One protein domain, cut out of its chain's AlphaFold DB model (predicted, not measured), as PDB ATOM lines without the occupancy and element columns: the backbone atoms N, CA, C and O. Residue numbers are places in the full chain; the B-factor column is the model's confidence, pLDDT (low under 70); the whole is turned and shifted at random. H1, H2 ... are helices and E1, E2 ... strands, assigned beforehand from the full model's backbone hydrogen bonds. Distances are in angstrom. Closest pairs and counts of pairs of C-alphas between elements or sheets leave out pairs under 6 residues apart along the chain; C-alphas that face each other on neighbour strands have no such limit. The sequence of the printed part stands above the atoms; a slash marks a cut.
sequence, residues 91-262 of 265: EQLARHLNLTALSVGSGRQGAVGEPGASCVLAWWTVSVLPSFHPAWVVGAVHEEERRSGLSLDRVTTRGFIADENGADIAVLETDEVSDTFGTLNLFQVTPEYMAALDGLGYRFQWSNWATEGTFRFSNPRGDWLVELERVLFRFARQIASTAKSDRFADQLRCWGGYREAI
ATOM      1  N   GLU A  91     107.212 144.366 138.049       81.25
ATOM      2  CA  GLU A  91     106.039 144.014 138.860       81.25
ATOM      3  C   GLU A  91     106.029 144.726 140.216       81.25
ATOM      4  O   GLU A  91     104.972 144.962 140.806       81.25
ATOM      5  N   GLN A  92     107.207 145.025 140.756       84.94
ATOM      6  CA  GLN A  92     107.358 145.748 142.012       84.94
ATOM      7  C   GLN A  92     107.223 147.253 141.789       84.94
ATOM      8  O   GLN A  92     106.498 147.902 142.536       84.94
ATOM      9  N   LEU A  93     107.802 147.785 140.708       88.88
ATOM     10  CA  LEU A  93     107.554 149.155 140.261       88.88
ATOM     11  C   LEU A  93     106.066 149.383 139.990       88.88
ATOM     12  O   LEU A  93     105.502 150.352 140.482       88.88
ATOM     13  N   ALA A  94     105.393 148.468 139.288       88.88
ATOM     14  CA  ALA A  94     103.955 148.561 139.048       88.88
ATOM     15  C   ALA A  94     103.162 148.655 140.360       88.88
ATOM     16  O   ALA A  94     102.289 149.511 140.487       88.88
ATOM     17  N   ARG A  95     103.510 147.834 141.361       89.38
ATOM     18  CA  ARG A  95     102.906 147.895 142.702       89.38
ATOM     19  C   ARG A  95     103.158 149.237 143.384       89.38
ATOM     20  O   ARG A  95     102.204 149.860 143.838       89.38
ATOM     21  N   HIS A  96     104.405 149.707 143.406       91.25
ATOM     22  CA  HIS A  96     104.764 151.003 143.990       91.25
ATOM     23  C   HIS A  96     104.023 152.169 143.322       91.25
ATOM     24  O   HIS A  96     103.609 153.107 143.994       91.25
ATOM     25  N   LEU A  97     103.814 152.090 142.006       90.44
ATOM     26  CA  LEU A  97     103.164 153.122 141.192       90.44
ATOM     27  C   LEU A  97     101.633 152.996 141.125       90.44
ATOM     28  O   LEU A  97     100.992 153.807 140.442       90.44
ATOM     29  N   ASN A  98     101.056 152.016 141.828       91.19
ATOM     30  CA  ASN A  98      99.634 151.672 141.813       91.19
ATOM     31  C   ASN A  98      99.084 151.358 140.404       91.19
ATOM     32  O   ASN A  98      97.981 151.768 140.035       91.19
ATOM     33  N   LEU A  99      99.868 150.640 139.601       87.56
ATOM     34  CA  LEU A  99      99.534 150.187 138.250       87.56
ATOM     35  C   LEU A  99      99.180 148.694 138.234       87.56
ATOM     36  O   LEU A  99      99.624 147.919 139.088       87.56
ATOM     37  N   THR A 100      98.399 148.269 137.240       85.50
ATOM     38  CA  THR A 100      98.150 146.841 136.977       85.50
ATOM     39  C   THR A 100      99.415 146.129 136.499       85.50
ATOM     40  O   THR A 100      99.702 145.022 136.944       85.50
ATOM     41  N   ALA A 101     100.180 146.782 135.625       86.19
ATOM     42  CA  ALA A 101     101.513 146.385 135.191       86.19
ATOM     43  C   ALA A 101     102.282 147.632 134.724       86.19
ATOM     44  O   ALA A 101     101.676 148.646 134.368       86.19
ATOM     45  N   LEU A 102     103.615 147.569 134.712       85.88
ATOM     46  CA  LEU A 102     104.443 148.594 134.076       85.88
ATOM     47  C   LEU A 102     104.523 148.283 132.577       85.88
ATOM     48  O   LEU A 102     105.492 147.709 132.090       85.88
ATOM     49  N   SER A 103     103.446 148.588 131.862       85.94
ATOM     50  CA  SER A 103     103.351 148.377 130.420       85.94
ATOM     51  C   SER A 103     102.440 149.411 129.776       85.94
ATOM     52  O   SER A 103     101.548 149.972 130.413       85.94
ATOM     53  N   VAL A 104     102.662 149.657 128.490       83.44
ATOM     54  CA  VAL A 104     101.792 150.513 127.683       83.44
ATOM     55  C   VAL A 104     100.387 149.904 127.625       83.44
ATOM     56  O   VAL A 104     100.230 148.690 127.494       83.44
ATOM     57  N   GLY A 105      99.360 150.737 127.769       83.25
ATOM     58  CA  GLY A 105      97.964 150.309 127.855       83.25
ATOM     59  C   GLY A 105      97.504 149.898 129.258       83.25
ATOM     60  O   GLY A 105      96.305 149.713 129.467       83.25
ATOM     61  N   SER A 106      98.417 149.763 130.226       84.44
ATOM     62  CA  SER A 106      98.042 149.443 131.607       84.44
ATOM     63  C   SER A 106      97.320 150.599 132.289       84.44
ATOM     64  O   SER A 106      97.572 151.768 132.003       84.44
ATOM     65  N   GLY A 107      96.431 150.258 133.221       83.31
ATOM     66  CA  GLY A 107      95.689 151.224 134.025       83.31
ATOM     67  C   GLY A 107      96.118 151.232 135.487       83.31
ATOM     68  O   GLY A 107      96.939 150.423 135.930       83.31
ATOM     69  N   ARG A 108      95.524 152.138 136.267       83.44
ATOM     70  CA  ARG A 108      95.661 152.123 137.730       83.44
ATOM     71  C   ARG A 108      94.867 150.977 138.346       83.44
ATOM     72  O   ARG A 108      93.788 150.623 137.863       83.44
ATOM     73  N   GLN A 109      95.379 150.416 139.440       73.44
ATOM     74  CA  GLN A 109      94.635 149.403 140.188       73.44
ATOM     75  C   GLN A 109      93.319 149.999 140.705       73.44
ATOM     76  O   GLN A 109      93.297 151.105 141.242       73.44
ATOM     77  N   GLY A 110      92.218 149.269 140.513       65.31
ATOM     78  CA  GLY A 110      90.885 149.673 140.972       65.31
ATOM     79  C   GLY A 110      90.142 150.684 140.090       65.31
ATOM     80  O   GLY A 110      88.996 150.970 140.396       65.31
ATOM     81  N   ALA A 111      90.734 151.181 138.995       61.56
ATOM     82  CA  ALA A 111      90.114 152.179 138.106       61.56
ATOM     83  C   ALA A 111      89.745 151.629 136.709       61.56
ATOM     84  O   ALA A 111      89.488 152.389 135.777       61.56
ATOM     85  N   VAL A 112      89.763 150.304 136.516       56.22
ATOM     86  CA  VAL A 112      89.537 149.686 135.199       56.22
ATOM     87  C   VAL A 112      88.067 149.828 134.794       56.22
ATOM     88  O   VAL A 112      87.202 149.151 135.340       56.22
ATOM     89  N   GLY A 113      87.794 150.682 133.801       56.41
ATOM     90  CA  GLY A 113      86.453 150.873 133.234       56.41
ATOM     91  C   GLY A 113      85.622 151.992 133.871       56.41
ATOM     92  O   GLY A 113      84.462 152.154 133.497       56.41
ATOM     93  N   GLU A 114      86.198 152.781 134.781       59.47
ATOM     94  CA  GLU A 114      85.518 153.925 135.402       59.47
ATOM     95  C   GLU A 114      85.809 155.255 134.671       59.47
ATOM     96  O   GLU A 114      86.873 155.420 134.063       59.47
ATOM     97  N   PRO A 115      84.892 156.241 134.714       52.72
ATOM     98  CA  PRO A 115      85.194 157.616 134.314       52.72
ATOM     99  C   PRO A 115      86.387 158.151 135.128       52.72
ATOM    100  O   PRO A 115      86.339 158.134 136.354       52.72
ATOM    101  N   GLY A 116      87.452 158.614 134.464       58.22
ATOM    102  CA  GLY A 116      88.721 158.972 135.122       58.22
ATOM    103  C   GLY A 116      89.770 157.852 135.143       58.22
ATOM    104  O   GLY A 116      90.831 158.017 135.745       58.22
ATOM    105  N   ALA A 117      89.517 156.722 134.472       71.56
ATOM    106  CA  ALA A 117      90.530 155.699 134.238       71.56
ATOM    107  C   ALA A 117      91.735 156.293 133.491       71.56
ATOM    108  O   ALA A 117      91.595 156.828 132.386       71.56
ATOM    109  N   SER A 118      92.921 156.180 134.093       78.69
ATOM    110  CA  SER A 118      94.174 156.569 133.455       78.69
ATOM    111  C   SER A 118      94.785 155.394 132.697       78.69
ATOM    112  O   SER A 118      94.747 154.261 133.178       78.69
ATOM    113  N   CYS A 119      95.372 155.664 131.536       87.19
ATOM    114  CA  CYS A 119      96.053 154.678 130.700       87.19
ATOM    115  C   CYS A 119      97.519 155.075 130.511       87.19
ATOM    116  O   CYS A 119      97.802 156.215 130.149       87.19
ATOM    117  N   VAL A 120      98.450 154.147 130.730       89.75
ATOM    118  CA  VAL A 120      99.877 154.361 130.462       89.75
ATOM    119  C   VAL A 120     100.103 154.436 128.952       89.75
ATOM    120  O   VAL A 120      99.882 153.465 128.232       89.75
ATOM    121  N   LEU A 121     100.578 155.581 128.467       90.00
ATOM    122  CA  LEU A 121     100.933 155.793 127.061       90.00
ATOM    123  C   LEU A 121     102.402 155.474 126.778       90.00
ATOM    124  O   LEU A 121     102.742 154.966 125.709       90.00
ATOM    125  N   ALA A 122     103.266 155.809 127.731       92.19
ATOM    126  CA  ALA A 122     104.701 155.611 127.649       92.19
ATOM    127  C   ALA A 122     105.301 155.548 129.053       92.19
ATOM    128  O   ALA A 122     104.747 156.103 130.006       92.19
ATOM    129  N   TRP A 123     106.453 154.907 129.175       94.06
ATOM    130  CA  TRP A 123     107.257 154.936 130.387       94.06
ATOM    131  C   TRP A 123     108.737 154.783 130.051       94.06
ATOM    132  O   TRP A 123     109.108 154.208 129.024       94.06
ATOM    133  N   TRP A 124     109.581 155.264 130.954       94.69
ATOM    134  CA  TRP A 124     111.007 154.980 130.943       94.69
ATOM    135  C   TRP A 124     111.539 154.840 132.365       94.69
ATOM    136  O   TRP A 124     110.992 155.401 133.316       94.69
ATOM    137  N   THR A 125     112.611 154.068 132.513       94.75
ATOM    138  CA  THR A 125     113.320 153.867 133.777       94.75
ATOM    139  C   THR A 125     114.827 153.904 133.561       94.75
ATOM    140  O   THR A 125     115.341 153.500 132.516       94.75
ATOM    141  N   VAL A 126     115.537 154.345 134.592       93.50
ATOM    142  CA  VAL A 126     116.983 154.259 134.747       93.50
ATOM    143  C   VAL A 126     117.283 153.564 136.054       93.50
ATOM    144  O   VAL A 126     117.051 154.119 137.125       93.50
ATOM    145  N   SER A 127     117.837 152.359 135.970       91.25
ATOM    146  CA  SER A 127     118.487 151.748 137.126       91.25
ATOM    147  C   SER A 127     119.853 152.392 137.316       91.25
ATOM    148  O   SER A 127     120.686 152.329 136.408       91.25
ATOM    149  N   VAL A 128     120.084 152.973 138.489       89.81
ATOM    150  CA  VAL A 128     121.389 153.474 138.920       89.81
ATOM    151  C   VAL A 128     122.047 152.391 139.761       89.81
ATOM    152  O   VAL A 128     121.457 151.883 140.716       89.81
ATOM    153  N   LEU A 129     123.258 152.004 139.367       85.81
ATOM    154  CA  LEU A 129     123.975 150.833 139.859       85.81
ATOM    155  C   LEU A 129     125.332 151.258 140.443       85.81
ATOM    156  O   LEU A 129     126.351 151.144 139.755       85.81
ATOM    157  N   PRO A 130     125.378 151.767 141.684       80.19
ATOM    158  CA  PRO A 130     126.645 152.060 142.332       80.19
ATOM    159  C   PRO A 130     127.417 150.791 142.683       80.19
ATOM    160  O   PRO A 130     126.842 149.754 143.001       80.19
ATOM    161  N   SER A 131     128.742 150.898 142.703       75.06
ATOM    162  CA  SER A 131     129.625 149.764 143.010       75.06
ATOM    163  C   SER A 131     129.583 149.329 144.481       75.06
ATOM    164  O   SER A 131     129.829 148.162 144.777       75.06
ATOM    165  N   PHE A 132     129.289 150.255 145.400       74.19
ATOM    166  CA  PHE A 132     129.368 150.025 146.852       74.19
ATOM    167  C   PHE A 132     128.104 150.426 147.622       74.19
ATOM    168  O   PHE A 132     128.101 150.390 148.849       74.19
ATOM    169  N   HIS A 133     127.040 150.810 146.917       73.06
ATOM    170  CA  HIS A 133     125.769 151.203 147.520       73.06
ATOM    171  C   HIS A 133     124.627 150.399 146.894       73.06
ATOM    172  O   HIS A 133     124.774 149.931 145.761       73.06
ATOM    173  N   PRO A 134     123.496 150.228 147.606       78.31
ATOM    174  CA  PRO A 134     122.302 149.630 147.028       78.31
ATOM    175  C   PRO A 134     121.914 150.354 145.744       78.31
ATOM    176  O   PRO A 134     122.050 151.570 145.651       78.31
ATOM    177  N   ALA A 135     121.439 149.604 144.760       85.75
ATOM    178  CA  ALA A 135     120.953 150.171 143.517       85.75
ATOM    179  C   ALA A 135     119.505 150.666 143.674       85.75
ATOM    180  O   ALA A 135     118.740 150.143 144.483       85.75
ATOM    181  N   TRP A 136     119.120 151.655 142.873       90.31
ATOM    182  CA  TRP A 136     117.761 152.209 142.843       90.31
ATOM    183  C   TRP A 136     117.342 152.532 141.409       90.31
ATOM    184  O   TRP A 136     118.129 152.415 140.468       90.31
ATOM    185  N   VAL A 137     116.085 152.925 141.236       93.88
ATOM    186  CA  VAL A 137     115.492 153.275 139.947       93.88
ATOM    187  C   VAL A 137     114.975 154.703 139.986       93.88
ATOM    188  O   VAL A 137     114.389 155.131 140.975       93.88
ATOM    189  N   VAL A 138     115.161 155.427 138.889       95.69
ATOM    190  CA  VAL A 138     114.476 156.690 138.598       95.69
ATOM    191  C   VAL A 138     113.713 156.517 137.297       95.69
ATOM    192  O   VAL A 138     114.227 155.885 136.382       95.69
ATOM    193  N   GLY A 139     112.504 157.042 137.182       96.06
ATOM    194  CA  GLY A 139     111.736 156.888 135.953       96.06
ATOM    195  C   GLY A 139     110.568 157.843 135.844       96.06
ATOM    196  O   GLY A 139     110.289 158.610 136.767       96.06
ATOM    197  N   ALA A 140     109.869 157.756 134.719       96.69
ATOM    198  CA  ALA A 140     108.606 158.438 134.517       96.69
ATOM    199  C   ALA A 140     107.577 157.527 133.848       96.69
ATOM    200  O   ALA A 140     107.911 156.631 133.069       96.69
ATOM    201  N   VAL A 141     106.308 157.788 134.153       95.19
ATOM    202  CA  VAL A 141     105.151 157.214 133.466       95.19
ATOM    203  C   VAL A 141     104.305 158.356 132.921       95.19
ATOM    204  O   VAL A 141     103.935 159.265 133.666       95.19
ATOM    205  N   HIS A 142     103.983 158.296 131.633       93.50
ATOM    206  CA  HIS A 142     103.064 159.217 130.975       93.50
ATOM    207  C   HIS A 142     101.694 158.566 130.901       93.50
ATOM    208  O   HIS A 142     101.531 157.504 130.294       93.50
ATOM    209  N   GLU A 143     100.710 159.201 131.519       90.75
ATOM    210  CA  GLU A 143      99.356 158.681 131.619       90.75
ATOM    211  C   GLU A 143      98.360 159.629 130.976       90.75
ATOM    212  O   GLU A 143      98.372 160.831 131.238       90.75
ATOM    213  N   GLU A 144      97.455 159.069 130.189       88.31
ATOM    214  CA  GLU A 144      96.281 159.762 129.683       88.31
ATOM    215  C   GLU A 144      95.120 159.569 130.651       88.31
ATOM    216  O   GLU A 144      94.729 158.433 130.920       88.31
ATOM    217  N   GLU A 145      94.563 160.659 131.175       81.50
ATOM    218  CA  GLU A 145      93.321 160.613 131.946       81.50
ATOM    219  C   GLU A 145      92.128 160.773 131.000       81.50
ATOM    220  O   GLU A 145      91.896 161.862 130.467       81.50
ATOM    221  N   ARG A 146      91.345 159.700 130.822       66.25
ATOM    222  CA  ARG A 146      90.128 159.760 130.008       66.25
ATOM    223  C   ARG A 146      89.049 160.540 130.736       66.25
ATOM    224  O   ARG A 146      88.447 160.056 131.702       66.25
ATOM    225  N   ARG A 147      88.761 161.740 130.239       63.34
ATOM    226  CA  ARG A 147      87.625 162.535 130.710       63.34
ATOM    227  C   ARG A 147      86.366 162.137 129.956       63.34
ATOM    228  O   ARG A 147      86.366 161.973 128.742       63.34
ATOM    229  N   SER A 148      85.248 162.027 130.665       57.03
ATOM    230  CA  SER A 148      83.942 161.909 130.020       57.03
ATOM    231  C   SER A 148      83.567 163.254 129.375       57.03
ATOM    232  O   SER A 148      83.203 164.185 130.092       57.03
ATOM    233  N   GLY A 149      83.653 163.376 128.043       60.06
ATOM    234  CA  GLY A 149      83.172 164.552 127.299       60.06
ATOM    235  C   GLY A 149      84.040 164.966 126.102       60.06
ATOM    236  O   GLY A 149      84.867 164.201 125.631       60.06
ATOM    237  N   LEU A 150      83.831 166.195 125.605       49.72
ATOM    238  CA  LEU A 150      84.525 166.797 124.445       49.72
ATOM    239  C   LEU A 150      85.889 167.438 124.785       49.72
ATOM    240  O   LEU A 150      86.466 168.137 123.952       49.72
ATOM    241  N   SER A 151      86.388 167.286 126.012       55.88
ATOM    242  CA  SER A 151      87.692 167.836 126.392       55.88
ATOM    243  C   SER A 151      88.813 166.954 125.863       55.88
ATOM    244  O   SER A 151      88.739 165.743 126.034       55.88
ATOM    245  N   LEU A 152      89.855 167.567 125.297       57.75
ATOM    246  CA  LEU A 152      91.094 166.871 124.949       57.75
ATOM    247  C   LEU A 152      91.613 166.092 126.161       57.75
ATOM    248  O   LEU A 152      91.646 166.629 127.277       57.75
ATOM    249  N   ASP A 153      92.002 164.842 125.927       67.94
ATOM    250  CA  ASP A 153      92.596 164.000 126.950       67.94
ATOM    251  C   ASP A 153      93.894 164.646 127.455       67.94
ATOM    252  O   ASP A 153      94.734 165.125 126.685       67.94
ATOM    253  N   ARG A 154      94.031 164.743 128.781       78.75
ATOM    254  CA  ARG A 154      95.202 165.363 129.403       78.75
ATOM    255  C   ARG A 154      96.242 164.282 129.653       78.75
ATOM    256  O   ARG A 154      95.991 163.356 130.423       78.75
ATOM    257  N   VAL A 155      97.426 164.455 129.069       87.06
ATOM    258  CA  VAL A 155      98.603 163.663 129.430       87.06
ATOM    259  C   VAL A 155      99.210 164.234 130.708       87.06
ATOM    260  O   VAL A 155      99.429 165.442 130.831       87.06
ATOM    261  N   THR A 156      99.449 163.364 131.678       89.50
ATOM    262  CA  THR A 156     100.110 163.674 132.945       89.50
ATOM    263  C   THR A 156     101.385 162.856 133.061       89.50
ATOM    264  O   THR A 156     101.393 161.668 132.748       89.50
ATOM    265  N   THR A 157     102.464 163.485 133.516       93.25
ATOM    266  CA  THR A 157     103.733 162.800 133.772       93.25
ATOM    267  C   THR A 157     103.862 162.546 135.268       93.25
ATOM    268  O   THR A 157     103.767 163.472 136.075       93.25
ATOM    269  N   ARG A 158     104.094 161.291 135.652       94.31
ATOM    270  CA  ARG A 158     104.453 160.902 137.019       94.31
ATOM    271  C   ARG A 158     105.907 160.458 137.048       94.31
ATOM    272  O   ARG A 158     106.219 159.364 136.586       94.31
ATOM    273  N   GLY A 159     106.774 161.303 137.595       96.31
ATOM    274  CA  GLY A 159     108.154 160.943 137.899       96.31
ATOM    275  C   GLY A 159     108.232 160.148 139.200       96.31
ATOM    276  O   GLY A 159     107.436 160.371 140.116       96.31
ATOM    277  N   PHE A 160     109.184 159.227 139.294       96.38
ATOM    278  CA  PHE A 160     109.397 158.431 140.497       96.38
ATOM    279  C   PHE A 160     110.870 158.120 140.763       96.38
ATOM    280  O   PHE A 160     111.675 158.000 139.839       96.38
ATOM    281  N   ILE A 161     111.192 157.946 142.045       96.06
ATOM    282  CA  ILE A 161     112.398 157.265 142.524       96.06
ATOM    283  C   ILE A 161     111.932 156.043 143.308       96.06
ATOM    284  O   ILE A 161     111.001 156.158 144.100       96.06
ATOM    285  N   ALA A 162     112.540 154.883 143.086       94.50
ATOM    286  CA  ALA A 162     112.134 153.638 143.720       94.50
ATOM    287  C   ALA A 162     113.321 152.750 144.098       94.50
ATOM    288  O   ALA A 162     114.324 152.689 143.387       94.50
ATOM    289  N   ASP A 163     113.162 152.002 145.182       88.62
ATOM    290  CA  ASP A 163     113.999 150.868 145.561       88.62
ATOM    291  C   ASP A 163     113.121 149.653 145.917       88.62
ATOM    292  O   ASP A 163     111.913 149.611 145.652       88.62
ATOM    293  N   GLU A 164     113.734 148.621 146.496       83.69
ATOM    294  CA  GLU A 164     113.019 147.423 146.934       83.69
ATOM    295  C   GLU A 164     111.973 147.711 148.034       83.69
ATOM    296  O   GLU A 164     110.979 146.995 148.162       83.69
ATOM    297  N   ASN A 165     112.144 148.787 148.803       85.44
ATOM    298  CA  ASN A 165     111.346 149.092 149.987       85.44
ATOM    299  C   ASN A 165     110.210 150.081 149.706       85.44
ATOM    300  O   ASN A 165     109.254 150.160 150.481       85.44
ATOM    301  N   GLY A 166     110.282 150.843 148.616       90.06
ATOM    302  CA  GLY A 166     109.216 151.764 148.245       90.06
ATOM    303  C   GLY A 166     109.551 152.669 147.071       90.06
ATOM    304  O   GLY A 166     110.581 152.529 146.417       90.06
ATOM    305  N   ALA A 167     108.661 153.630 146.830       94.62
ATOM    306  CA  ALA A 167     108.877 154.693 145.864       94.62
ATOM    307  C   ALA A 167     108.395 156.043 146.392       94.62
ATOM    308  O   ALA A 167     107.436 156.115 147.166       94.62
ATOM    309  N   ASP A 168     109.045 157.094 145.909       96.06
ATOM    310  CA  ASP A 168     108.609 158.477 146.015       96.06
ATOM    311  C   ASP A 168     108.152 158.915 144.626       96.06
ATOM    312  O   ASP A 168     108.856 158.703 143.639       96.06
ATOM    313  N   ILE A 169     106.949 159.482 144.541       95.69
ATOM    314  CA  ILE A 169     106.266 159.768 143.276       95.69
ATOM    315  C   ILE A 169     105.859 161.237 143.267       95.69
ATOM    316  O   ILE A 169     105.297 161.736 144.242       95.69
ATOM    317  N   ALA A 170     106.093 161.914 142.150       95.19
ATOM    318  CA  ALA A 170     105.709 163.301 141.939       95.19
ATOM    319  C   ALA A 170     105.015 163.468 140.584       95.19
ATOM    320  O   ALA A 170     105.441 162.896 139.580       95.19
ATOM    321  N   VAL A 171     103.950 164.271 140.544       93.31
ATOM    322  CA  VAL A 171     103.365 164.725 139.274       93.31
ATOM    323  C   VAL A 171     104.216 165.880 138.764       93.31
ATOM    324  O   VAL A 171     104.460 166.833 139.502       93.31
ATOM    325  N   LEU A 172     104.669 165.781 137.520       89.94
ATOM    326  CA  LEU A 172     105.560 166.745 136.883       89.94
ATOM    327  C   LEU A 172     104.841 167.430 135.718       89.94
ATOM    328  O   LEU A 172     104.023 166.815 135.031       89.94
ATOM    329  N   GLU A 173     105.143 168.710 135.504       83.75
ATOM    330  CA  GLU A 173     104.606 169.473 134.369       83.75
ATOM    331  C   GLU A 173     105.304 169.113 133.052       83.75
ATOM    332  O   GLU A 173     104.678 169.159 131.995       83.75
ATOM    333  N   THR A 174     106.578 168.724 133.122       81.06
ATOM    334  CA  THR A 174     107.432 168.399 131.975       81.06
ATOM    335  C   THR A 174     108.266 167.147 132.241       81.06
ATOM    336  O   THR A 174     108.449 166.731 133.388       81.06
ATOM    337  N   ASP A 175     108.766 166.538 131.164       86.12
ATOM    338  CA  ASP A 175     109.742 165.450 131.205       86.12
ATOM    339  C   ASP A 175     111.011 165.857 130.446       86.12
ATOM    340  O   ASP A 175     111.181 165.562 129.262       86.12
ATOM    341  N   GLU A 176     111.915 166.539 131.153       84.44
ATOM    342  CA  GLU A 176     113.191 166.999 130.589       84.44
ATOM    343  C   GLU A 176     114.072 165.838 130.091       84.44
ATOM    344  O   GLU A 176     114.917 166.032 129.213       84.44
ATOM    345  N   VAL A 177     113.894 164.623 130.629       85.31
ATOM    346  CA  VAL A 177     114.640 163.437 130.186       85.31
ATOM    347  C   VAL A 177     114.161 163.035 128.797       85.31
ATOM    348  O   VAL A 177     114.993 162.855 127.909       85.31
ATOM    349  N   SER A 178     112.845 162.962 128.577       83.75
ATOM    350  CA  SER A 178     112.274 162.693 127.251       83.75
ATOM    351  C   SER A 178     112.723 163.732 126.215       83.75
ATOM    352  O   SER A 178     113.135 163.359 125.113       83.75
ATOM    353  N   ASP A 179     112.709 165.018 126.573       84.44
ATOM    354  CA  ASP A 179     113.172 166.096 125.688       84.44
ATOM    355  C   ASP A 179     114.657 165.933 125.334       84.44
ATOM    356  O   ASP A 179     115.046 166.039 124.168       84.44
ATOM    357  N   THR A 180     115.487 165.590 126.325       83.44
ATOM    358  CA  THR A 180     116.915 165.314 126.120       83.44
ATOM    359  C   THR A 180     117.106 164.133 125.173       83.44
ATOM    360  O   THR A 180     117.869 164.240 124.213       83.44
ATOM    361  N   PHE A 181     116.369 163.036 125.370       80.19
ATOM    362  CA  PHE A 181     116.425 161.847 124.515       80.19
ATOM    363  C   PHE A 181     116.113 162.131 123.049       80.19
ATOM    364  O   PHE A 181     116.775 161.570 122.175       80.19
ATOM    365  N   GLY A 182     115.172 163.036 122.771       78.50
ATOM    366  CA  GLY A 182     114.858 163.470 121.408       78.50
ATOM    367  C   GLY A 182     116.030 164.135 120.675       78.50
ATOM    368  O   GLY A 182     116.008 164.235 119.451       78.50
ATOM    369  N   THR A 183     117.066 164.559 121.403       80.56
ATOM    370  CA  THR A 183     118.257 165.223 120.851       80.56
ATOM    371  C   THR A 183     119.515 164.347 120.861       80.56
ATOM    372  O   THR A 183     120.544 164.748 120.317       80.56
ATOM    373  N   LEU A 184     119.451 163.144 121.448       77.31
ATOM    374  CA  LEU A 184     120.616 162.273 121.603       77.31
ATOM    375  C   LEU A 184     121.023 161.601 120.287       77.31
ATOM    376  O   LEU A 184     120.221 160.956 119.612       77.31
ATOM    377  N   ASN A 185     122.320 161.648 119.981       76.31
ATOM    378  CA  ASN A 185     122.926 160.820 118.941       76.31
ATOM    379  C   ASN A 185     123.598 159.587 119.564       76.31
ATOM    380  O   ASN A 185     124.781 159.608 119.902       76.31
ATOM    381  N   LEU A 186     122.848 158.487 119.663       71.19
ATOM    382  CA  LEU A 186     123.318 157.226 120.256       71.19
ATOM    383  C   LEU A 186     124.511 156.585 119.520       71.19
ATOM    384  O   LEU A 186     125.168 155.708 120.075       71.19
ATOM    385  N   PHE A 187     124.805 157.010 118.287       74.94
ATOM    386  CA  PHE A 187     125.902 156.481 117.470       74.94
ATOM    387  C   PHE A 187     127.132 157.393 117.449       74.94
ATOM    388  O   PHE A 187     128.070 157.149 116.688       74.94
ATOM    389  N   GLN A 188     127.147 158.450 118.264       73.69
ATOM    390  CA  GLN A 188     128.308 159.319 118.380       73.69
ATOM    391  C   GLN A 188     129.496 158.546 118.965       73.69
ATOM    392  O   GLN A 188     129.495 158.137 120.127       73.69
ATOM    393  N   VAL A 189     130.545 158.384 118.159       67.06
ATOM    394  CA  VAL A 189     131.795 157.742 118.571       67.06
ATOM    395  C   VAL A 189     132.698 158.791 119.215       67.06
ATOM    396  O   VAL A 189     133.101 159.749 118.559       67.06
ATOM    397  N   THR A 190     133.029 158.602 120.493       64.88
ATOM    398  CA  THR A 190     134.008 159.440 121.202       64.88
ATOM    399  C   THR A 190     135.275 158.615 121.439       64.88
ATOM    400  O   THR A 190     135.173 157.551 122.050       64.88
ATOM    401  N   PRO A 191     136.453 159.033 120.942       61.66
ATOM    402  CA  PRO A 191     137.691 158.285 121.152       61.66
ATOM    403  C   PRO A 191     138.063 158.222 122.644       61.66
ATOM    404  O   PRO A 191     138.101 159.242 123.332       61.66
ATOM    405  N   GLU A 192     138.326 157.012 123.152       56.78
ATOM    406  CA  GLU A 192     138.739 156.778 124.541       56.78
ATOM    407  C   GLU A 192     140.183 157.238 124.759       56.78
ATOM    408  O   GLU A 192     141.090 156.749 124.087       56.78
ATOM    409  N   TYR A 193     140.420 158.124 125.732       51.81
ATOM    410  CA  TYR A 193     141.788 158.528 126.085       51.81
ATOM    411  C   TYR A 193     142.280 158.050 127.455       51.81
ATOM    412  O   TYR A 193     143.486 157.944 127.606       51.81
ATOM    413  N   MET A 194     141.420 157.675 128.413       52.34
ATOM    414  CA  MET A 194     141.772 156.927 129.641       52.34
ATOM    415  C   MET A 194     140.490 156.381 130.297       52.34
ATOM    416  O   MET A 194     139.418 156.940 130.094       52.34
ATOM    417  N   ALA A 195     140.567 155.324 131.109       53.09
ATOM    418  CA  ALA A 195     139.417 154.850 131.887       53.09
ATOM    419  C   ALA A 195     139.184 155.762 133.110       53.09
ATOM    420  O   ALA A 195     140.052 155.855 133.974       53.09
ATOM    421  N   ALA A 196     138.031 156.437 133.199       51.25
ATOM    422  CA  ALA A 196     137.538 156.960 134.480       51.25
ATOM    423  C   ALA A 196     136.803 155.819 135.177       51.25
ATOM    424  O   ALA A 196     136.183 154.997 134.506       51.25
ATOM    425  N   LEU A 197     136.911 155.765 136.500       61.22
ATOM    426  CA  LEU A 197     136.177 154.833 137.341       61.22
ATOM    427  C   LEU A 197     135.348 155.676 138.312       61.22
ATOM    428  O   LEU A 197     135.798 155.949 139.420       61.22
ATOM    429  N   ASP A 198     134.175 156.129 137.868       64.12
ATOM    430  CA  ASP A 198     133.195 156.807 138.726       64.12
ATOM    431  C   ASP A 198     132.417 155.807 139.591       64.12
ATOM    432  O   ASP A 198     131.774 156.184 140.553       64.12
ATOM    433  N   GLY A 199     132.484 154.509 139.282       72.31
ATOM    434  CA  GLY A 199     131.819 153.468 140.054       72.31
ATOM    435  C   GLY A 199     130.294 153.436 139.906       72.31
ATOM    436  O   GLY A 199     129.667 152.685 140.663       72.31
ATOM    437  N   LEU A 200     129.712 154.170 138.947       79.06
ATOM    438  CA  LEU A 200     128.285 154.172 138.629       79.06
ATOM    439  C   LEU A 200     128.008 153.512 137.269       79.06
ATOM    440  O   LEU A 200     128.547 153.871 136.220       79.06
ATOM    441  N   GLY A 201     127.124 152.518 137.287       84.12
ATOM    442  CA  GLY A 201     126.504 151.962 136.089       84.12
ATOM    443  C   GLY A 201     125.071 152.450 135.928       84.12
ATOM    444  O   GLY A 201     124.357 152.641 136.909       84.12
ATOM    445  N   TYR A 202     124.625 152.573 134.686       86.81
ATOM    446  CA  TYR A 202     123.261 152.947 134.342       86.81
ATOM    447  C   TYR A 202     122.670 151.930 133.380       86.81
ATOM    448  O   TYR A 202     123.323 151.455 132.442       86.81
ATOM    449  N   ARG A 203     121.396 151.617 133.591       87.31
ATOM    450  CA  ARG A 203     120.588 150.882 132.623       87.31
ATOM    451  C   ARG A 203     119.322 151.653 132.342       87.31
ATOM    452  O   ARG A 203     118.498 151.796 133.237       87.31
ATOM    453  N   PHE A 204     119.177 152.072 131.096       88.88
ATOM    454  CA  PHE A 204     117.996 152.751 130.603       88.88
ATOM    455  C   PHE A 204     117.054 151.740 129.938       88.88
ATOM    456  O   PHE A 204     117.509 150.853 129.206       88.88
ATOM    457  N   GLN A 205     115.755 151.861 130.190       90.06
ATOM    458  CA  GLN A 205     114.692 151.065 129.569       90.06
ATOM    459  C   GLN A 205     113.510 151.976 129.256       90.06
ATOM    460  O   GLN A 205     113.200 152.855 130.057       90.06
ATOM    461  N   TRP A 206     112.844 151.764 128.125       91.50
ATOM    462  CA  TRP A 206     111.632 152.502 127.772       91.50
ATOM    463  C   TRP A 206     110.659 151.647 126.976       91.50
ATOM    464  O   TRP A 206     111.048 150.671 126.331       91.50
ATOM    465  N   SER A 207     109.400 152.070 126.981       89.06
ATOM    466  CA  SER A 207     108.371 151.552 126.089       89.06
ATOM    467  C   SER A 207     107.300 152.612 125.839       89.06
ATOM    468  O   SER A 207     106.910 153.360 126.738       89.06
ATOM    469  N   ASN A 208     106.832 152.678 124.599       86.81
ATOM    470  CA  ASN A 208     105.664 153.423 124.149       86.81
ATOM    471  C   ASN A 208     104.966 152.618 123.032       86.81
ATOM    472  O   ASN A 208     105.424 151.543 122.649       86.81
ATOM    473  N   TRP A 209     103.863 153.129 122.484       81.38
ATOM    474  CA  TRP A 209     103.113 152.438 121.422       81.38
ATOM    475  C   TRP A 209     103.899 152.164 120.129       81.38
ATOM    476  O   TRP A 209     103.511 151.290 119.359       81.38
ATOM    477  N   ALA A 210     104.962 152.921 119.860       82.69
ATOM    478  CA  ALA A 210     105.745 152.824 118.632       82.69
ATOM    479  C   ALA A 210     107.038 152.012 118.801       82.69
ATOM    480  O   ALA A 210     107.500 151.389 117.847       82.69
ATOM    481  N   THR A 211     107.658 152.056 119.981       82.94
ATOM    482  CA  THR A 211     108.983 151.482 120.234       82.94
ATOM    483  C   THR A 211     109.170 151.138 121.704       82.94
ATOM    484  O   THR A 211     108.701 151.825 122.609       82.94
ATOM    485  N   GLU A 212     109.967 150.102 121.918       86.81
ATOM    486  CA  GLU A 212     110.613 149.799 123.184       86.81
ATOM    487  C   GLU A 212     112.123 149.687 122.980       86.81
ATOM    488  O   GLU A 212     112.604 149.572 121.846       86.81
ATOM    489  N   GLY A 213     112.875 149.718 124.074       83.00
ATOM    490  CA  GLY A 213     114.293 149.426 124.006       83.00
ATOM    491  C   GLY A 213     115.018 149.532 125.333       83.00
ATOM    492  O   GLY A 213     114.457 149.839 126.389       83.00
ATOM    493  N   THR A 214     116.313 149.243 125.267       85.75
ATOM    494  CA  THR A 214     117.225 149.366 126.395       85.75
ATOM    495  C   THR A 214     118.623 149.714 125.913       85.75
ATOM    496  O   THR A 214     119.047 149.294 124.837       85.75
ATOM    497  N   PHE A 215     119.366 150.448 126.734       84.25
ATOM    498  CA  PHE A 215     120.815 150.539 126.601       84.25
ATOM    499  C   PHE A 215     121.459 150.711 127.974       84.25
ATOM    500  O   PHE A 215     120.800 150.961 128.988       84.25
ATOM    501  N   ARG A 216     122.776 150.519 128.014       84.62
ATOM    502  CA  ARG A 216     123.575 150.610 129.233       84.62
ATOM    503  C   ARG A 216     124.739 151.547 128.990       84.62
ATOM    504  O   ARG A 216     125.325 151.533 127.911       84.62
ATOM    505  N   PHE A 217     125.084 152.309 130.011       81.62
ATOM    506  CA  PHE A 217     126.279 153.137 130.020       81.62
ATOM    507  C   PHE A 217     126.846 153.195 131.437       81.62
ATOM    508  O   PHE A 217     126.190 152.817 132.403       81.62
ATOM    509  N   SER A 218     128.099 153.597 131.559       81.50
ATOM    510  CA  SER A 218     128.815 153.740 132.830       81.50
ATOM    511  C   SER A 218     130.003 154.646 132.581       81.50
ATOM    512  O   SER A 218     130.525 154.596 131.463       81.50
ATOM    513  N   ASN A 219     130.483 155.374 133.587       73.94
ATOM    514  CA  ASN A 219     131.622 156.279 133.421       73.94
ATOM    515  C   ASN A 219     131.415 157.249 132.234       73.94
ATOM    516  O   ASN A 219     132.215 157.234 131.289       73.94
ATOM    517  N   PRO A 220     130.310 158.027 132.207       76.50
ATOM    518  CA  PRO A 220     129.978 158.878 131.075       76.50
ATOM    519  C   PRO A 220     131.089 159.916 130.840       76.50
ATOM    520  O   PRO A 220     131.458 160.668 131.736       76.50
ATOM    521  N   ARG A 221     131.647 159.945 129.621       71.31
ATOM    522  CA  ARG A 221     132.663 160.933 129.194       71.31
ATOM    523  C   ARG A 221     132.316 161.676 127.912       71.31
ATOM    524  O   ARG A 221     132.821 162.769 127.700       71.31
ATOM    525  N   GLY A 222     131.502 161.078 127.043       72.81
ATOM    526  CA  GLY A 222     130.956 161.809 125.906       72.81
ATOM    527  C   GLY A 222     130.005 162.883 126.422       72.81
ATOM    528  O   GLY A 222     129.203 162.587 127.308       72.81
ATOM    529  N   ASP A 223     130.074 164.089 125.860       77.88
ATOM    530  CA  ASP A 223     129.281 165.245 126.304       77.88
ATOM    531  C   ASP A 223     127.794 164.906 126.465       77.88
ATOM    532  O   ASP A 223     127.156 165.302 127.436       77.88
ATOM    533  N   TRP A 224     127.258 164.084 125.559       79.31
ATOM    534  CA  TRP A 224     125.864 163.651 125.587       79.31
ATOM    535  C   TRP A 224     125.535 162.699 126.746       79.31
ATOM    536  O   TRP A 224     124.448 162.781 127.313       79.31
ATOM    537  N   LEU A 225     126.453 161.798 127.115       82.06
ATOM    538  CA  LEU A 225     126.269 160.878 128.240       82.06
ATOM    539  C   LEU A 225     126.410 161.611 129.569       82.06
ATOM    540  O   LEU A 225     125.671 161.314 130.505       82.06
ATOM    541  N   VAL A 226     127.344 162.563 129.636       83.12
ATOM    542  CA  VAL A 226     127.496 163.442 130.796       83.12
ATOM    543  C   VAL A 226     126.217 164.247 130.962       83.12
ATOM    544  O   VAL A 226     125.623 164.206 132.033       83.12
ATOM    545  N   GLU A 227     125.737 164.914 129.910       84.50
ATOM    546  CA  GLU A 227     124.510 165.709 129.987       84.50
ATOM    547  C   GLU A 227     123.290 164.855 130.341       84.50
ATOM    548  O   GLU A 227     122.530 165.233 131.234       84.50
ATOM    549  N   LEU A 228     123.145 163.665 129.748       87.94
ATOM    550  CA  LEU A 228     122.097 162.721 130.126       87.94
ATOM    551  C   LEU A 228     122.154 162.399 131.627       87.94
ATOM    552  O   LEU A 228     121.134 162.456 132.310       87.94
ATOM    553  N   GLU A 229     123.338 162.113 132.169       88.81
ATOM    554  CA  GLU A 229     123.507 161.870 133.601       88.81
ATOM    555  C   GLU A 229     123.114 163.094 134.452       88.81
ATOM    556  O   GLU A 229     122.435 162.957 135.475       88.81
ATOM    557  N   ARG A 230     123.485 164.310 134.019       88.50
ATOM    558  CA  ARG A 230     123.115 165.557 134.710       88.50
ATOM    559  C   ARG A 230     121.604 165.746 134.751       88.50
ATOM    560  O   ARG A 230     121.078 166.115 135.805       88.50
ATOM    561  N   VAL A 231     120.922 165.519 133.629       91.56
ATOM    562  CA  VAL A 231     119.462 165.626 133.519       91.56
ATOM    563  C   VAL A 231     118.793 164.580 134.408       91.56
ATOM    564  O   VAL A 231     117.938 164.939 135.214       91.56
ATOM    565  N   LEU A 232     119.245 163.323 134.369       93.31
ATOM    566  CA  LEU A 232     118.716 162.251 135.220       93.31
ATOM    567  C   LEU A 232     118.850 162.568 136.715       93.31
ATOM    568  O   LEU A 232     117.900 162.391 137.479       93.31
ATOM    569  N   PHE A 233     120.001 163.091 137.141       92.75
ATOM    570  CA  PHE A 233     120.205 163.495 138.531       92.75
ATOM    571  C   PHE A 233     119.312 164.678 138.936       92.75
ATOM    572  O   PHE A 233     118.733 164.672 140.025       92.75
ATOM    573  N   ARG A 234     119.178 165.699 138.075       92.69
ATOM    574  CA  ARG A 234     118.280 166.843 138.322       92.69
ATOM    575  C   ARG A 234     116.830 166.391 138.444       92.69
ATOM    576  O   ARG A 234     116.160 166.782 139.398       92.69
ATOM    577  N   PHE A 235     116.394 165.520 137.540       94.44
ATOM    578  CA  PHE A 235     115.061 164.932 137.541       94.44
ATOM    579  C   PHE A 235     114.781 164.168 138.845       94.44
ATOM    580  O   PHE A 235     113.776 164.407 139.511       94.44
ATOM    581  N   ALA A 236     115.722 163.327 139.290       94.62
ATOM    582  CA  ALA A 236     115.611 162.617 140.562       94.62
ATOM    583  C   ALA A 236     115.483 163.588 141.755       94.62
ATOM    584  O   ALA A 236     114.603 163.441 142.607       94.62
ATOM    585  N   ARG A 237     116.306 164.643 141.801       93.69
ATOM    586  CA  ARG A 237     116.212 165.671 142.852       93.69
ATOM    587  C   ARG A 237     114.883 166.421 142.832       93.69
ATOM    588  O   ARG A 237     114.357 166.733 143.902       93.69
ATOM    589  N   GLN A 238     114.341 166.712 141.651       94.12
ATOM    590  CA  GLN A 238     113.033 167.346 141.508       94.12
ATOM    591  C   GLN A 238     111.932 166.469 142.111       94.12
ATOM    592  O   GLN A 238     111.108 166.980 142.870       94.12
ATOM    593  N   ILE A 239     111.951 165.159 141.842       95.12
ATOM    594  CA  ILE A 239     111.004 164.204 142.433       95.12
ATOM    595  C   ILE A 239     111.110 164.204 143.957       95.12
ATOM    596  O   ILE A 239     110.100 164.426 144.618       95.12
ATOM    597  N   ALA A 240     112.312 164.022 144.517       92.88
ATOM    598  CA  ALA A 240     112.508 163.978 145.971       92.88
ATOM    599  C   ALA A 240     112.033 165.271 146.663       92.88
ATOM    600  O   ALA A 240     111.312 165.227 147.660       92.88
ATOM    601  N   SER A 241     112.361 166.430 146.080       92.88
ATOM    602  CA  SER A 241     111.913 167.743 146.567       92.88
ATOM    603  C   SER A 241     110.385 167.885 146.526       92.88
ATOM    604  O   SER A 241     109.764 168.340 147.488       92.88
ATOM    605  N   THR A 242     109.761 167.452 145.429       93.31
ATOM    606  CA  THR A 242     108.311 167.582 145.215       93.31
ATOM    607  C   THR A 242     107.522 166.610 146.090       93.31
ATOM    608  O   THR A 242     106.489 166.980 146.648       93.31
ATOM    609  N   ALA A 243     108.035 165.389 146.262       92.50
ATOM    610  CA  ALA A 243     107.483 164.373 147.151       92.50
ATOM    611  C   ALA A 243     107.664 164.718 148.641       92.50
ATOM    612  O   ALA A 243     106.995 164.120 149.480       92.50
ATOM    613  N   LYS A 244     108.532 165.693 148.973       91.38
ATOM    614  CA  LYS A 244     108.869 166.112 150.348       91.38
ATOM    615  C   LYS A 244     109.282 164.928 151.229       91.38
ATOM    616  O   LYS A 244     108.838 164.809 152.370       91.38
ATOM    617  N   SER A 245     110.099 164.045 150.669       87.94
ATOM    618  CA  SER A 245     110.539 162.809 151.309       87.94
ATOM    619  C   SER A 245     112.062 162.742 151.346       87.94
ATOM    620  O   SER A 245     112.734 163.034 150.357       87.94
ATOM    621  N   ASP A 246     112.590 162.308 152.489       91.06
ATOM    622  CA  ASP A 246     114.023 162.096 152.702       91.06
ATOM    623  C   ASP A 246     114.455 160.645 152.425       91.06
ATOM    624  O   ASP A 246     115.632 160.319 152.582       91.06
ATOM    625  N   ARG A 247     113.536 159.763 151.990       91.62
ATOM    626  CA  ARG A 247     113.806 158.325 151.778       91.62
ATOM    627  C   ARG A 247     115.041 158.078 150.910       91.62
ATOM    628  O   ARG A 247     115.821 157.183 151.212       91.62
ATOM    629  N   PHE A 248     115.198 158.862 149.844       92.56
ATOM    630  CA  PHE A 248     116.277 158.697 148.867       92.56
ATOM    631  C   PHE A 248     117.435 159.689 149.046       92.56
ATOM    632  O   PHE A 248     118.256 159.858 148.141       92.56
ATOM    633  N   ALA A 249     117.518 160.376 150.191       92.06
ATOM    634  CA  ALA A 249     118.544 161.390 150.426       92.06
ATOM    635  C   ALA A 249     119.968 160.807 150.368       92.06
ATOM    636  O   ALA A 249     120.859 161.436 149.798       92.06
ATOM    637  N   ASP A 250     120.187 159.601 150.901       88.81
ATOM    638  CA  ASP A 250     121.494 158.930 150.867       88.81
ATOM    639  C   ASP A 250     121.905 158.522 149.452       88.81
ATOM    640  O   ASP A 250     123.039 158.760 149.044       88.81
ATOM    641  N   GLN A 251     120.971 157.979 148.675       90.06
ATOM    642  CA  GLN A 251     121.166 157.591 147.280       90.06
ATOM    643  C   GLN A 251     121.503 158.814 146.422       90.06
ATOM    644  O   GLN A 251     122.440 158.780 145.625       90.06
ATOM    645  N   LEU A 252     120.796 159.930 146.625       91.88
ATOM    646  CA  LEU A 252     121.068 161.184 145.923       91.88
ATOM    647  C   LEU A 252     122.396 161.819 146.353       91.88
ATOM    648  O   LEU A 252     123.118 162.335 145.501       91.88
ATOM    649  N   ARG A 253     122.762 161.762 147.641       90.19
ATOM    650  CA  ARG A 253     124.093 162.190 148.106       90.19
ATOM    651  C   ARG A 253     125.199 161.342 147.490       90.19
ATOM    652  O   ARG A 253     126.184 161.890 147.010       90.19
ATOM    653  N   CYS A 254     125.011 160.028 147.468       85.19
ATOM    654  CA  CYS A 254     125.919 159.066 146.861       85.19
ATOM    655  C   CYS A 254     126.125 159.364 145.369       85.19
ATOM    656  O   CYS A 254     127.258 159.552 144.930       85.19
ATOM    657  N   TRP A 255     125.038 159.521 144.607       87.50
ATOM    658  CA  TRP A 255     125.104 159.887 143.191       87.50
ATOM    659  C   TRP A 255     125.805 161.238 142.981       87.50
ATOM    660  O   TRP A 255     126.670 161.353 142.118       87.50
ATOM    661  N   GLY A 256     125.506 162.246 143.805       84.62
ATOM    662  CA  GLY A 256     126.196 163.540 143.760       84.62
ATOM    663  C   GLY A 256     127.704 163.433 144.024       84.62
ATOM    664  O   GLY A 256     128.495 163.993 143.270       84.62
ATOM    665  N   GLY A 257     128.110 162.658 145.032       73.94
ATOM    666  CA  GLY A 257     129.518 162.486 145.407       73.94
ATOM    667  C   GLY A 257     130.366 161.794 144.336       73.94
ATOM    668  O   GLY A 257     131.536 162.130 144.168       73.94
ATOM    669  N   TYR A 258     129.779 160.881 143.557       64.31
ATOM    670  CA  TYR A 258     130.461 160.273 142.409       64.31
ATOM    671  C   TYR A 258     130.684 161.258 141.251       64.31
ATOM    672  O   TYR A 258     131.647 161.105 140.501       64.31
ATOM    673  N   ARG A 259     129.847 162.298 141.134       64.88
ATOM    674  CA  ARG A 259     129.988 163.346 140.113       64.88
ATOM    675  C   ARG A 259     131.058 164.382 140.467       64.88
ATOM    676  O   ARG A 259     131.752 164.851 139.574       64.88
ATOM    677  N   GLU A 260     131.215 164.718 141.748       50.19
ATOM    678  CA  GLU A 260     132.192 165.715 142.232       50.19
ATOM    679  C   GLU A 260     133.655 165.230 142.180       50.19
ATOM    680  O   GLU A 260     134.576 166.040 142.243       50.19
ATOM    681  N   ALA A 261     133.897 163.927 141.990       45.88
ATOM    682  CA  ALA A 261     135.236 163.394 141.714       45.88
ATOM    683  C   ALA A 261     135.732 163.691 140.279       45.88
ATOM    684  O   ALA A 261     136.889 163.414 139.953       45.88
ATOM    685  N   ILE A 262     134.878 164.266 139.424       44.88
ATOM    686  CA  ILE A 262     135.255 164.877 138.148       44.88
ATOM    687  C   ILE A 262     135.515 166.357 138.443       44.88
ATOM    688  O   ILE A 262     134.617 167.193 138.371       44.88
TER     689      ILE A 262
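This is residues 91 to 262 of the 265 residues of an uncharacterized protein of Gemmata massiliana (UniProt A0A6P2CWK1). A twisted slab of six antiparallel strands has a helical hairpin, H3 and H4, packed over one face, with H3 running across the strands; the short helix H1 is on the face opposite H3. The small helix H2 sits beside H3, while the loop of residues 146 to 153 and the long link of residues 182 to 199 hold the two ends of the longest reach, Gly 149 and Met 194. The printed part has 172 residues with four named helices and six named strands, in the order H1, E1, E2, E3, E4, H2, E5, E6, H3, H4, and its class is mixed, helices and strands. The sheet's order is E4, E3, E2, E1, E5, E6. The whole is compact, with a radius of gyration of the C-alphas of 17.1 A, yet elongated in outline, spanning 58 by 35 by 25 A.

Find C-alpha 91 at (106.039, 144.014, 138.860), where H1, residues 91 to 96, begins. After residues 97 to 117, with no named element, E1 runs over residues 118 to 130, 34.0 A from first to last C-alpha, and bends by 70 degrees at residue 121. Read on to E2, residues 136 to 145, 28.0 A long, E3, residues 154 to 162, 25.1 A, and E4, residues 167 to 172, 15.4 A. H2 holds residues 176 to 181. Next come E5, residues 200 to 208, 26.9 A, and E6, residues 212 to 218, 21.0 A. Find C-alpha 223 at (129.281, 165.245, 126.304); from there H3 runs to residue 243, 30.2 A away. H4, residues 249 to 260, spans 16.5 A and ends at C-alpha 260, (132.192, 165.715, 142.232).

Begin with the sheet, whose edge strands are E4 and E6; from edge to edge the strands' lines turn by 68 degrees. E1 to E4 form a meander, each strand the antiparallel neighbour of the one before. Look for N 126 and O 138, 2.7 A apart, between E1 and E2; N 139 and O 160, 2.9 A, between E2 and E3; and N 170 and O 159, 2.9 A, between E3 and E4. On the other side of E1, N 125 and O 205 of E5 are 2.8 A apart, and in the hairpin of E5 and E6, N 204 and O 215 are 2.9 A apart. H3 is on the sheet at a height of 7.6 A, over E3 and only just over E4 and E2, with 3 C-alphas each; it runs across the strands, at 86 degrees to E3 on the local plane. Its closest C-alphas to E4 are those of Ile 239 and Ala 170, 5.4 A apart. H3 and H4 form a helical hairpin: they touch, through residues 233 to 240 of H3 alone, at a shallow tilt of 24 degrees, opposite ways, with the closest C-alphas, of Arg 237 and Leu 252, 7.3 A apart. H2 touches residues 228 to 235 of H3 alone, closest at Val 177 and Val 231, whose C-alphas are 6.3 A apart, and only grazes the sheet with residues 177 to 178. H1 and H3 lie on opposite faces; the C-alphas of His 96 and Ala 167 of E4 are 5.8 A apart. In H1, H2, H3 and H4 every O i to N i+4 pair is within hydrogen-bond range.

The C-alphas farthest apart, those of Gly 149 and Met 194, are 59.1 A apart. The printed part has no cut. The links from H1 to E1 and from H2 to E5 are long, with 21 and 18 residues. The mean pLDDT of the printed part is 81.7; look for values under 70 at residues 110 to 116, 146 to 153, 189 to 198 and 258 to 262.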